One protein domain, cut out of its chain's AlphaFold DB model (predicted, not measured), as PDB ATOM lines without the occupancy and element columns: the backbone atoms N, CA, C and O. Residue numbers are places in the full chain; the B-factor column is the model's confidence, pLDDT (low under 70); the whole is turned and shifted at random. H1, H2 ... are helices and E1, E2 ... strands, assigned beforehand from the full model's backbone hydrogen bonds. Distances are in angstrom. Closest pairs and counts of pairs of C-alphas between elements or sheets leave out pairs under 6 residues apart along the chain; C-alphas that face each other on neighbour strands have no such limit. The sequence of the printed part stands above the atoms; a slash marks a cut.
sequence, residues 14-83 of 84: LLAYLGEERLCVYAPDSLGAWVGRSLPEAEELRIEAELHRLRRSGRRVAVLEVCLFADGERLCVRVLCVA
ATOM      1  N   LEU A  14     371.487 478.675 427.995       90.62
ATOM      2  CA  LEU A  14     372.797 478.876 428.599       90.62
ATOM      3  C   LEU A  14     373.650 477.634 428.351       90.62
ATOM      4  O   LEU A  14     373.137 476.517 428.334       90.62
ATOM      5  N   LEU A  15     374.953 477.819 428.184       94.19
ATOM      6  CA  LEU A  15     375.935 476.740 428.160       94.19
ATOM      7  C   LEU A  15     376.716 476.779 429.467       94.19
ATOM      8  O   LEU A  15     377.249 477.830 429.806       94.19
ATOM      9  N   ALA A  16     376.820 475.653 430.166       96.00
ATOM     10  CA  ALA A  16     377.598 475.550 431.392       96.00
ATOM     11  C   ALA A  16     378.579 474.375 431.360       96.00
ATOM     12  O   ALA A  16     378.215 473.269 430.959       96.00
ATOM     13  N   TYR A  17     379.808 474.596 431.821       96.06
ATOM     14  CA  TYR A  17     380.811 473.546 432.021       96.06
ATOM     15  C   TYR A  17     381.775 473.914 433.156       96.06
ATOM     16  O   TYR A  17     381.843 475.064 433.582       96.06
ATOM     17  N   LEU A  18     382.521 472.924 433.650       93.62
ATOM     18  CA  LEU A  18     383.582 473.125 434.640       93.62
ATOM     19  C   LEU A  18     384.929 473.293 433.919       93.62
ATOM     20  O   LEU A  18     385.501 472.298 433.461       93.62
ATOM     21  N   GLY A  19     385.424 474.526 433.816       87.25
ATOM     22  CA  GLY A  19     386.749 474.854 433.277       87.25
ATOM     23  C   GLY A  19     387.737 475.115 434.409       87.25
ATOM     24  O   GLY A  19     387.431 475.915 435.281       87.25
ATOM     25  N   GLU A  20     388.887 474.432 434.424       87.44
ATOM     26  CA  GLU A  20     389.895 474.560 435.503       87.44
ATOM     27  C   GLU A  20     389.266 474.540 436.913       87.44
ATOM     28  O   GLU A  20     389.571 475.362 437.768       87.44
ATOM     29  N   GLU A  21     388.316 473.618 437.121       80.94
ATOM     30  CA  GLU A  21     387.550 473.442 438.372       80.94
ATOM     31  C   GLU A  21     386.610 474.590 438.767       80.94
ATOM     32  O   GLU A  21     386.037 474.572 439.851       80.94
ATOM     33  N   ARG A  22     386.369 475.546 437.871       91.00
ATOM     34  CA  ARG A  22     385.420 476.642 438.072       91.00
ATOM     35  C   ARG A  22     384.233 476.520 437.130       91.00
ATOM     36  O   ARG A  22     384.386 476.154 435.960       91.00
ATOM     37  N   LEU A  23     383.045 476.866 437.618       95.25
ATOM     38  CA  LEU A  23     381.881 477.000 436.757       95.25
ATOM     39  C   LEU A  23     382.099 478.114 435.731       95.25
ATOM     40  O   LEU A  23     382.442 479.246 436.066       95.25
ATOM     41  N   CYS A  24     381.853 477.781 434.471       95.88
ATOM     42  CA  CYS A  24     381.782 478.727 433.373       95.88
ATOM     43  C   CYS A  24     380.383 478.650 432.764       95.88
ATOM     44  O   CYS A  24     379.998 477.589 432.269       95.88
ATOM     45  N   VAL A  25     379.645 479.763 432.773       94.81
ATOM     46  CA  VAL A  25     378.338 479.890 432.117       94.81
ATOM     47  C   VAL A  25     378.431 480.904 430.984       94.81
ATOM     48  O   VAL A  25     378.939 482.008 431.176       94.81
ATOM     49  N   TYR A  26     377.911 480.549 429.813       93.25
ATOM     50  CA  TYR A  26     377.862 481.415 428.642       93.25
ATOM     51  C   TYR A  26     376.440 481.555 428.104       93.25
ATOM     52  O   TYR A  26     375.652 480.608 428.132       93.25
ATOM     53  N   ALA A  27     376.139 482.732 427.562       89.44
ATOM     54  CA  ALA A  27     374.908 483.021 426.829       89.44
ATOM     55  C   ALA A  27     375.239 483.743 425.516       89.44
ATOM     56  O   ALA A  27     376.202 484.519 425.502       89.44
ATOM     57  N   PRO A  28     374.453 483.557 424.442       85.88
ATOM     58  CA  PRO A  28     374.568 484.397 423.257       85.88
ATOM     59  C   PRO A  28     374.138 485.840 423.575       85.88
ATOM     60  O   PRO A  28     373.133 486.063 424.256       85.88
ATOM     61  N   ASP A  29     374.893 486.822 423.091       84.06
ATOM     62  CA  ASP A  29     374.483 488.226 423.075       84.06
ATOM     63  C   ASP A  29     373.584 488.549 421.863       84.06
ATOM     64  O   ASP A  29     373.224 487.674 421.071       84.06
ATOM     65  N   SER A  30     373.202 489.820 421.707       80.56
ATOM     66  CA  SER A  30     372.352 490.280 420.598       80.56
ATOM     67  C   SER A  30     372.990 490.121 419.213       80.56
ATOM     68  O   SER A  30     372.279 490.166 418.207       80.56
ATOM     69  N   LEU A  31     374.309 489.928 419.150       83.31
ATOM     70  CA  LEU A  31     375.080 489.691 417.933       83.31
ATOM     71  C   LEU A  31     375.384 488.195 417.724       83.31
ATOM     72  O   LEU A  31     375.965 487.826 416.705       83.31
ATOM     73  N   GLY A  32     374.965 487.329 418.654       80.81
ATOM     74  CA  GLY A  32     375.183 485.884 418.620       80.81
ATOM     75  C   GLY A  32     376.539 485.431 419.170       80.81
ATOM     76  O   GLY A  32     376.874 484.252 419.035       80.81
ATOM     77  N   ALA A  33     377.321 486.319 419.787       86.31
ATOM     78  CA  ALA A  33     378.580 485.959 420.433       86.31
ATOM     79  C   ALA A  33     378.327 485.347 421.819       86.31
ATOM     80  O   ALA A  33     377.491 485.829 422.581       86.31
ATOM     81  N   TRP A  34     379.066 484.291 422.167       88.75
ATOM     82  CA  TRP A  34     378.975 483.671 423.489       88.75
ATOM     83  C   TRP A  34     379.798 484.462 424.500       88.75
ATOM     84  O   TRP A  34     381.023 484.526 424.404       88.75
ATOM     85  N   VAL A  35     379.120 485.039 425.487       89.38
ATOM     86  CA  VAL A  35     379.738 485.854 426.537       89.38
ATOM     87  C   VAL A  35     379.518 485.226 427.905       89.38
ATOM     88  O   VAL A  35     378.468 484.630 428.160       89.38
ATOM     89  N   GLY A  36     380.516 485.359 428.780       91.69
ATOM     90  CA  GLY A  36     380.440 484.870 430.153       91.69
ATOM     91  C   GLY A  36     379.315 485.560 430.923       91.69
ATOM     92  O   GLY A  36     379.120 486.774 430.803       91.69
ATOM     93  N   ARG A  37     378.563 484.787 431.705       89.69
ATOM     94  CA  ARG A  37     377.475 485.276 432.555       89.69
ATOM     95  C   ARG A  37     377.653 484.763 433.974       89.69
ATOM     96  O   ARG A  37     377.971 483.598 434.170       89.69
ATOM     97  N   SER A  38     377.388 485.636 434.935       88.94
ATOM     98  CA  SER A  38     377.130 485.232 436.313       88.94
ATOM     99  C   SER A  38     375.642 484.971 436.472       88.94
ATOM    100  O   SER A  38     374.815 485.703 435.913       88.94
ATOM    101  N   LEU A  39     375.307 483.929 437.217       89.69
ATOM    102  CA  LEU A  39     373.939 483.634 437.619       89.69
ATOM    103  C   LEU A  39     373.793 483.909 439.122       89.69
ATOM    104  O   LEU A  39     374.784 484.138 439.814       89.69
ATOM    105  N   PRO A  40     372.565 483.908 439.661       91.06
ATOM    106  CA  PRO A  40     372.390 483.871 441.104       91.06
ATOM    107  C   PRO A  40     373.138 482.672 441.702       91.06
ATOM    108  O   PRO A  40     373.034 481.565 441.177       91.06
ATOM    109  N   GLU A  41     373.832 482.879 442.822       93.00
ATOM    110  CA  GLU A  41     374.682 481.869 443.479       93.00
ATOM    111  C   GLU A  41     373.966 480.522 443.681       93.00
ATOM    112  O   GLU A  41     374.520 479.458 443.415       93.00
ATOM    113  N   ALA A  42     372.689 480.556 444.073       93.00
ATOM    114  CA  ALA A  42     371.882 479.350 444.246       93.00
ATOM    115  C   ALA A  42     371.742 478.526 442.952       93.00
ATOM    116  O   ALA A  42     371.714 477.297 443.003       93.00
ATOM    117  N   GLU A  43     371.652 479.184 441.795       93.94
ATOM    118  CA  GLU A  43     371.584 478.512 440.498       93.94
ATOM    119  C   GLU A  43     372.968 478.041 440.037       93.94
ATOM    120  O   GLU A  43     373.080 476.938 439.504       93.94
ATOM    121  N   GLU A  44     374.030 478.807 440.312       94.81
ATOM    122  CA  GLU A  44     375.416 478.388 440.048       94.81
ATOM    123  C   GLU A  44     375.758 477.092 440.799       94.81
ATOM    124  O   GLU A  44     376.174 476.113 440.178       94.81
ATOM    125  N   LEU A  45     375.455 477.020 442.100       95.50
ATOM    126  CA  LEU A  45     375.670 475.820 442.921       95.50
ATOM    127  C   LEU A  45     374.890 474.602 442.405       95.50
ATOM    128  O   LEU A  45     375.394 473.474 442.418       95.50
ATOM    129  N   ARG A  46     373.656 474.804 441.928       95.69
ATOM    130  CA  ARG A  46     372.846 473.725 441.336       95.69
ATOM    131  C   ARG A  46     373.466 473.207 440.041       95.69
ATOM    132  O   ARG A  46     373.491 471.993 439.825       95.69
ATOM    133  N   ILE A  47     373.964 474.104 439.193       95.81
ATOM    134  CA  ILE A  47     374.632 473.742 437.940       95.81
ATOM    135  C   ILE A  47     375.953 473.016 438.224       95.81
ATOM    136  O   ILE A  47     376.213 471.977 437.614       95.81
ATOM    137  N   GLU A  48     376.764 473.497 439.168       96.50
ATOM    138  CA  GLU A  48     378.004 472.829 439.585       96.50
ATOM    139  C   GLU A  48     377.744 471.411 440.092       96.50
ATOM    140  O   GLU A  48     378.384 470.456 439.640       96.50
ATOM    141  N   ALA A  49     376.758 471.241 440.978       96.00
ATOM    142  CA  ALA A  49     376.374 469.930 441.489       96.00
ATOM    143  C   ALA A  49     375.968 468.968 440.358       96.00
ATOM    144  O   ALA A  49     376.354 467.792 440.365       96.00
ATOM    145  N   GLU A  50     375.239 469.469 439.358       96.62
ATOM    146  CA  GLU A  50     374.844 468.705 438.176       96.62
ATOM    147  C   GLU A  50     376.051 468.326 437.302       96.62
ATOM    148  O   GLU A  50     376.164 467.176 436.873       96.62
ATOM    149  N   LEU A  51     377.007 469.234 437.099       96.56
ATOM    150  CA  LEU A  51     378.245 468.956 436.362       96.56
ATOM    151  C   LEU A  51     379.117 467.911 437.078       96.56
ATOM    152  O   LEU A  51     379.627 466.983 436.442       96.56
ATOM    153  N   HIS A  52     379.228 467.979 438.407       95.38
ATOM    154  CA  HIS A  52     379.893 466.940 439.197       95.38
ATOM    155  C   HIS A  52     379.157 465.598 439.132       95.38
ATOM    156  O   HIS A  52     379.790 464.537 439.099       95.38
ATOM    157  N   ARG A  53     377.819 465.606 439.110       95.94
ATOM    158  CA  ARG A  53     377.007 464.395 438.923       95.94
ATOM    159  C   ARG A  53     377.247 463.778 437.545       95.94
ATOM    160  O   ARG A  53     377.443 462.565 437.461       95.94
ATOM    161  N   LEU A  54     377.282 464.594 436.492       96.06
ATOM    162  CA  LEU A  54     377.582 464.164 435.126       96.06
ATOM    163  C   LEU A  54     378.948 463.480 435.048       96.06
ATOM    164  O   LEU A  54     378.995 462.312 434.658       96.06
ATOM    165  N   ARG A  55     380.005 464.141 435.547       92.12
ATOM    166  CA  ARG A  55     381.368 463.583 435.620       92.12
ATOM    167  C   ARG A  55     381.403 462.221 436.313       92.12
ATOM    168  O   ARG A  55     381.947 461.270 435.763       92.12
ATOM    169  N   ARG A  56     380.764 462.094 437.482       94.19
ATOM    170  CA  ARG A  56     380.704 460.819 438.227       94.19
ATOM    171  C   ARG A  56     379.920 459.725 437.502       94.19
ATOM    172  O   ARG A  56     380.238 458.553 437.651       94.19
ATOM    173  N   SER A  57     378.887 460.093 436.747       95.06
ATOM    174  CA  SER A  57     378.028 459.141 436.030       95.06
ATOM    175  C   SER A  57     378.569 458.705 434.662       95.06
ATOM    176  O   SER A  57     377.973 457.835 434.032       95.06
ATOM    177  N   GLY A  58     379.635 459.341 434.162       92.44
ATOM    178  CA  GLY A  58     380.130 459.149 432.793       92.44
ATOM    179  C   GLY A  58     379.230 459.751 431.702       92.44
ATOM    180  O   GLY A  58     379.509 459.599 430.513       92.44
ATOM    181  N   ARG A  59     378.146 460.446 432.071       94.19
ATOM    182  CA  ARG A  59     377.295 461.176 431.121       94.19
ATOM    183  C   ARG A  59     377.960 462.490 430.723       94.19
ATOM    184  O   ARG A  59     378.459 463.217 431.572       94.19
ATOM    185  N   ARG A  60     377.885 462.829 429.434       93.62
ATOM    186  CA  ARG A  60     378.511 464.044 428.884       93.62
ATOM    187  C   ARG A  60     377.639 465.290 428.971       93.62
ATOM    188  O   ARG A  60     378.175 466.387 429.028       93.62
ATOM    189  N   VAL A  61     376.314 465.134 428.945       95.56
ATOM    190  CA  VAL A  61     375.383 466.270 428.879       95.56
ATOM    191  C   VAL A  61     374.127 466.070 429.727       95.56
ATOM    192  O   VAL A  61     373.616 464.948 429.869       95.56
ATOM    193  N   ALA A  62     373.607 467.179 430.248       94.94
ATOM    194  CA  ALA A  62     372.265 467.309 430.812       94.94
ATOM    195  C   ALA A  62     371.684 468.688 430.487       94.94
ATOM    196  O   ALA A  62     372.413 469.613 430.139       94.94
ATOM    197  N   VAL A  63     370.364 468.813 430.615       94.19
ATOM    198  CA  VAL A  63     369.677 470.103 430.562       94.19
ATOM    199  C   VAL A  63     369.044 470.353 431.923       94.19
ATOM    200  O   VAL A  63     368.289 469.509 432.406       94.19
ATOM    201  N   LEU A  64     369.358 471.496 432.525       92.94
ATOM    202  CA  LEU A  64     368.773 471.968 433.777       92.94
ATOM    203  C   LEU A  64     367.887 473.185 433.498       92.94
ATOM    204  O   LEU A  64     368.215 473.998 432.641       92.94
ATOM    205  N   GLU A  65     366.778 473.329 434.215       91.69
ATOM    206  CA  GLU A  65     366.000 474.571 434.216       91.69
ATOM    207  C   GLU A  65     366.346 475.389 435.465       91.69
ATOM    208  O   GLU A  65     366.282 474.877 436.590       91.69
ATOM    209  N   VAL A  66     366.733 476.648 435.255       88.94
ATOM    210  CA  VAL A  66     367.104 477.606 436.306       88.94
ATOM    211  C   VAL A  66     366.178 478.812 436.262       88.94
ATOM    212  O   VAL A  66     365.686 479.186 435.195       88.94
ATOM    213  N   CYS A  67     365.920 479.415 437.419       85.50
ATOM    214  CA  CYS A  67     365.089 480.608 437.520       85.50
ATOM    215  C   CYS A  67     365.979 481.837 437.695       85.50
ATOM    216  O   CYS A  67     366.698 481.960 438.682       85.50
ATOM    217  N   LEU A  68     365.900 482.767 436.752       83.00
ATOM    218  CA  LEU A  68     366.519 484.081 436.864       83.00
ATOM    219  C   LEU A  68     365.456 485.091 437.288       83.00
ATOM    220  O   LEU A  68     364.302 485.000 436.870       83.00
ATOM    221  N   PHE A  69     365.850 486.052 438.115       77.50
ATOM    222  CA  PHE A  69     364.999 487.167 438.509       77.50
ATOM    223  C   PHE A  69     365.570 488.440 437.892       77.50
ATOM    224  O   PHE A  69     366.713 488.799 438.173       77.50
ATOM    225  N   ALA A  70     364.789 489.099 437.043       69.62
ATOM    226  CA  ALA A  70     365.140 490.372 436.423       69.62
ATOM    227  C   ALA A  70     363.910 491.280 436.451       69.62
ATOM    228  O   ALA A  70     362.817 490.831 436.125       69.62
ATOM    229  N   ASP A  71     364.074 492.525 436.899       70.75
ATOM    230  CA  ASP A  71     363.016 493.550 436.912       70.75
ATOM    231  C   ASP A  71     361.696 493.125 437.593       70.75
ATOM    232  O   ASP A  71     360.611 493.574 437.238       70.75
ATOM    233  N   GLY A  72     361.782 492.254 438.606       72.69
ATOM    234  CA  GLY A  72     360.616 491.717 439.321       72.69
ATOM    235  C   GLY A  72     359.909 490.558 438.609       72.69
ATOM    236  O   GLY A  72     358.973 489.985 439.165       72.69
ATOM    237  N   GLU A  73     360.381 490.162 437.428       73.62
ATOM    238  CA  GLU A  73     359.888 489.013 436.678       73.62
ATOM    239  C   GLU A  73     360.785 487.787 436.876       73.62
ATOM    240  O   GLU A  73     362.015 487.873 436.969       73.62
ATOM    241  N   ARG A  74     360.154 486.608 436.940       78.12
ATOM    242  CA  ARG A  74     360.854 485.323 436.984       78.12
ATOM    243  C   ARG A  74     360.949 484.748 435.577       78.12
ATOM    244  O   ARG A  74     359.935 484.366 434.996       78.12
ATOM    245  N   LEU A  75     362.168 484.605 435.078       82.31
ATOM    246  CA  LEU A  75     362.465 483.976 433.799       82.31
ATOM    247  C   LEU A  75     363.026 482.568 434.026       82.31
ATOM    248  O   LEU A  75     364.093 482.408 434.615       82.31
ATOM    249  N   CYS A  76     362.330 481.543 433.533       84.62
ATOM    250  CA  CYS A  76     362.864 480.181 433.502       84.62
ATOM    251  C   CYS A  76     363.728 479.990 432.251       84.62
ATOM    252  O   CYS A  76     363.264 480.189 431.126       84.62
ATOM    253  N   VAL A  77     364.979 479.587 432.450       87.06
ATOM    254  CA  VAL A  77     366.001 479.467 431.406       87.06
ATOM    255  C   VAL A  77     366.558 478.048 431.410       87.06
ATOM    256  O   VAL A  77     366.740 477.445 432.469       87.06
ATOM    257  N   ARG A  78     366.829 477.489 430.227       91.50
ATOM    258  CA  ARG A  78     367.417 476.150 430.101       91.50
ATOM    259  C   ARG A  78     368.933 476.254 429.994       91.50
ATOM    260  O   ARG A  78     369.452 476.990 429.164       91.50
ATOM    261  N   VAL A  79     369.637 475.472 430.798       93.44
ATOM    262  CA  VAL A  79     371.097 475.386 430.822       93.44
ATOM    263  C   VAL A  79     371.517 474.034 430.268       93.44
ATOM    264  O   VAL A  79     371.167 472.998 430.829       93.44
ATOM    265  N   LEU A  80     372.266 474.034 429.171       95.31
ATOM    266  CA  LEU A  80     372.982 472.869 428.675       95.31
ATOM    267  C   LEU A  80     374.264 472.697 429.496       95.31
ATOM    268  O   LEU A  80     375.241 473.417 429.299       95.31
ATOM    269  N   CYS A  81     374.256 471.731 430.405       95.56
ATOM    270  CA  CYS A  81     375.416 471.349 431.197       95.56
ATOM    271  C   CYS A  81     376.261 470.347 430.403       95.56
ATOM    272  O   CYS A  81     375.750 469.298 430.000       95.56
ATOM    273  N   VAL A  82     377.543 470.644 430.209       95.75
ATOM    274  CA  VAL A  82     378.499 469.800 429.484       95.75
ATOM    275  C   VAL A  82     379.631 469.394 430.421       95.75
ATOM    276  O   VAL A  82     380.382 470.229 430.923       95.75
ATOM    277  N   ALA A  83     379.768 468.090 430.650       92.06
ATOM    278  CA  ALA A  83     380.920 467.526 431.335       92.06
ATOM    279  C   ALA A  83     382.070 467.328 430.337       92.06
ATOM    280  O   ALA A  83     381.900 466.674 429.303       92.06
TER     281      ALA A  83
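AT A GLANCE: This is residues 14 to 83 of the 84 residues of an uncharacterized protein of Alistipes timonensis JC136 (UniProt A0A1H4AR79). A strongly twisted sheet of five strands, E3 E2 E1 E5 E4, has a single helix, H1, packed across one face, and no named element covers its other face. The long hairpin of E4 and E5 makes one side of the sheet, and the shorter strands E1, E2 and E3 make the other. The printed part has 70 residues, with named elements along the chain in the order E1 E2 E3 H1 E4 E5; the sheet is mixed, and the class is mixed, helices and strands. The whole is compact, with a radius of gyration of the C-alphas of 12.2 A, and only just elongated, spanning 37 by 25 by 18 A.

HOW THE PARTS SIT: Inner strands E1, residues 14 to 19, and E5, residues 73 to 82, are parallel neighbours at 47 degrees, with N 16 and O 80 within hydrogen-bond range at 2.9 A. E5 and edge strand E4, residues 61 to 70, form an antiparallel hairpin at 156 degrees; N 68 and O 75 are 2.8 A apart. On the other side of E1, inner strand E2, residues 22 to 28, forms a hairpin with it at 152 degrees; N 17 and O 24 are 3.0 A apart. E2 and edge strand E3, residues 34 to 36, form another hairpin at 139 degrees, with N 35 and O 27 at 3.0 A. E1, E2 and E3 make a meander, each strand the antiparallel neighbour of the one before. The pairing is staggered: E2 pairs with E1 over residues 22 to 26 and with E3 over 26 to 28. H1, residues 41 to 57, is on the sheet at a height of 7.4 A over it, making two layers, a helix on one face of a sheet. It lies over E1 and E5 and runs across the strands, at 67 degrees to E1 on the local plane. The closest C-alphas of H1 and E4 are those of Glu 43 and Val 66, 6.2 A apart. In H1 every O i to N i+4 pair is within hydrogen-bond range. E3 is apart from E4 and E5.

IN THESE COORDINATES: E1 begins at C-alpha 14, (372.797, 478.876, 428.599). E2 is 19.9 A long from first to last C-alpha, E4 27.3 A and E5 27.7 A. H1 measures 24.2 A, from C-alpha 41 at (374.682, 481.869, 443.479). E5 ends at C-alpha 82, (378.499, 469.800, 429.484).

THE WHOLE: The two C-alphas farthest apart, those of Gly 58 and Asp 71, are 38.6 A apart. The printed part has no cut, and its five links are tight. Its mean pLDDT is 90.0, and residue 70 is under 70.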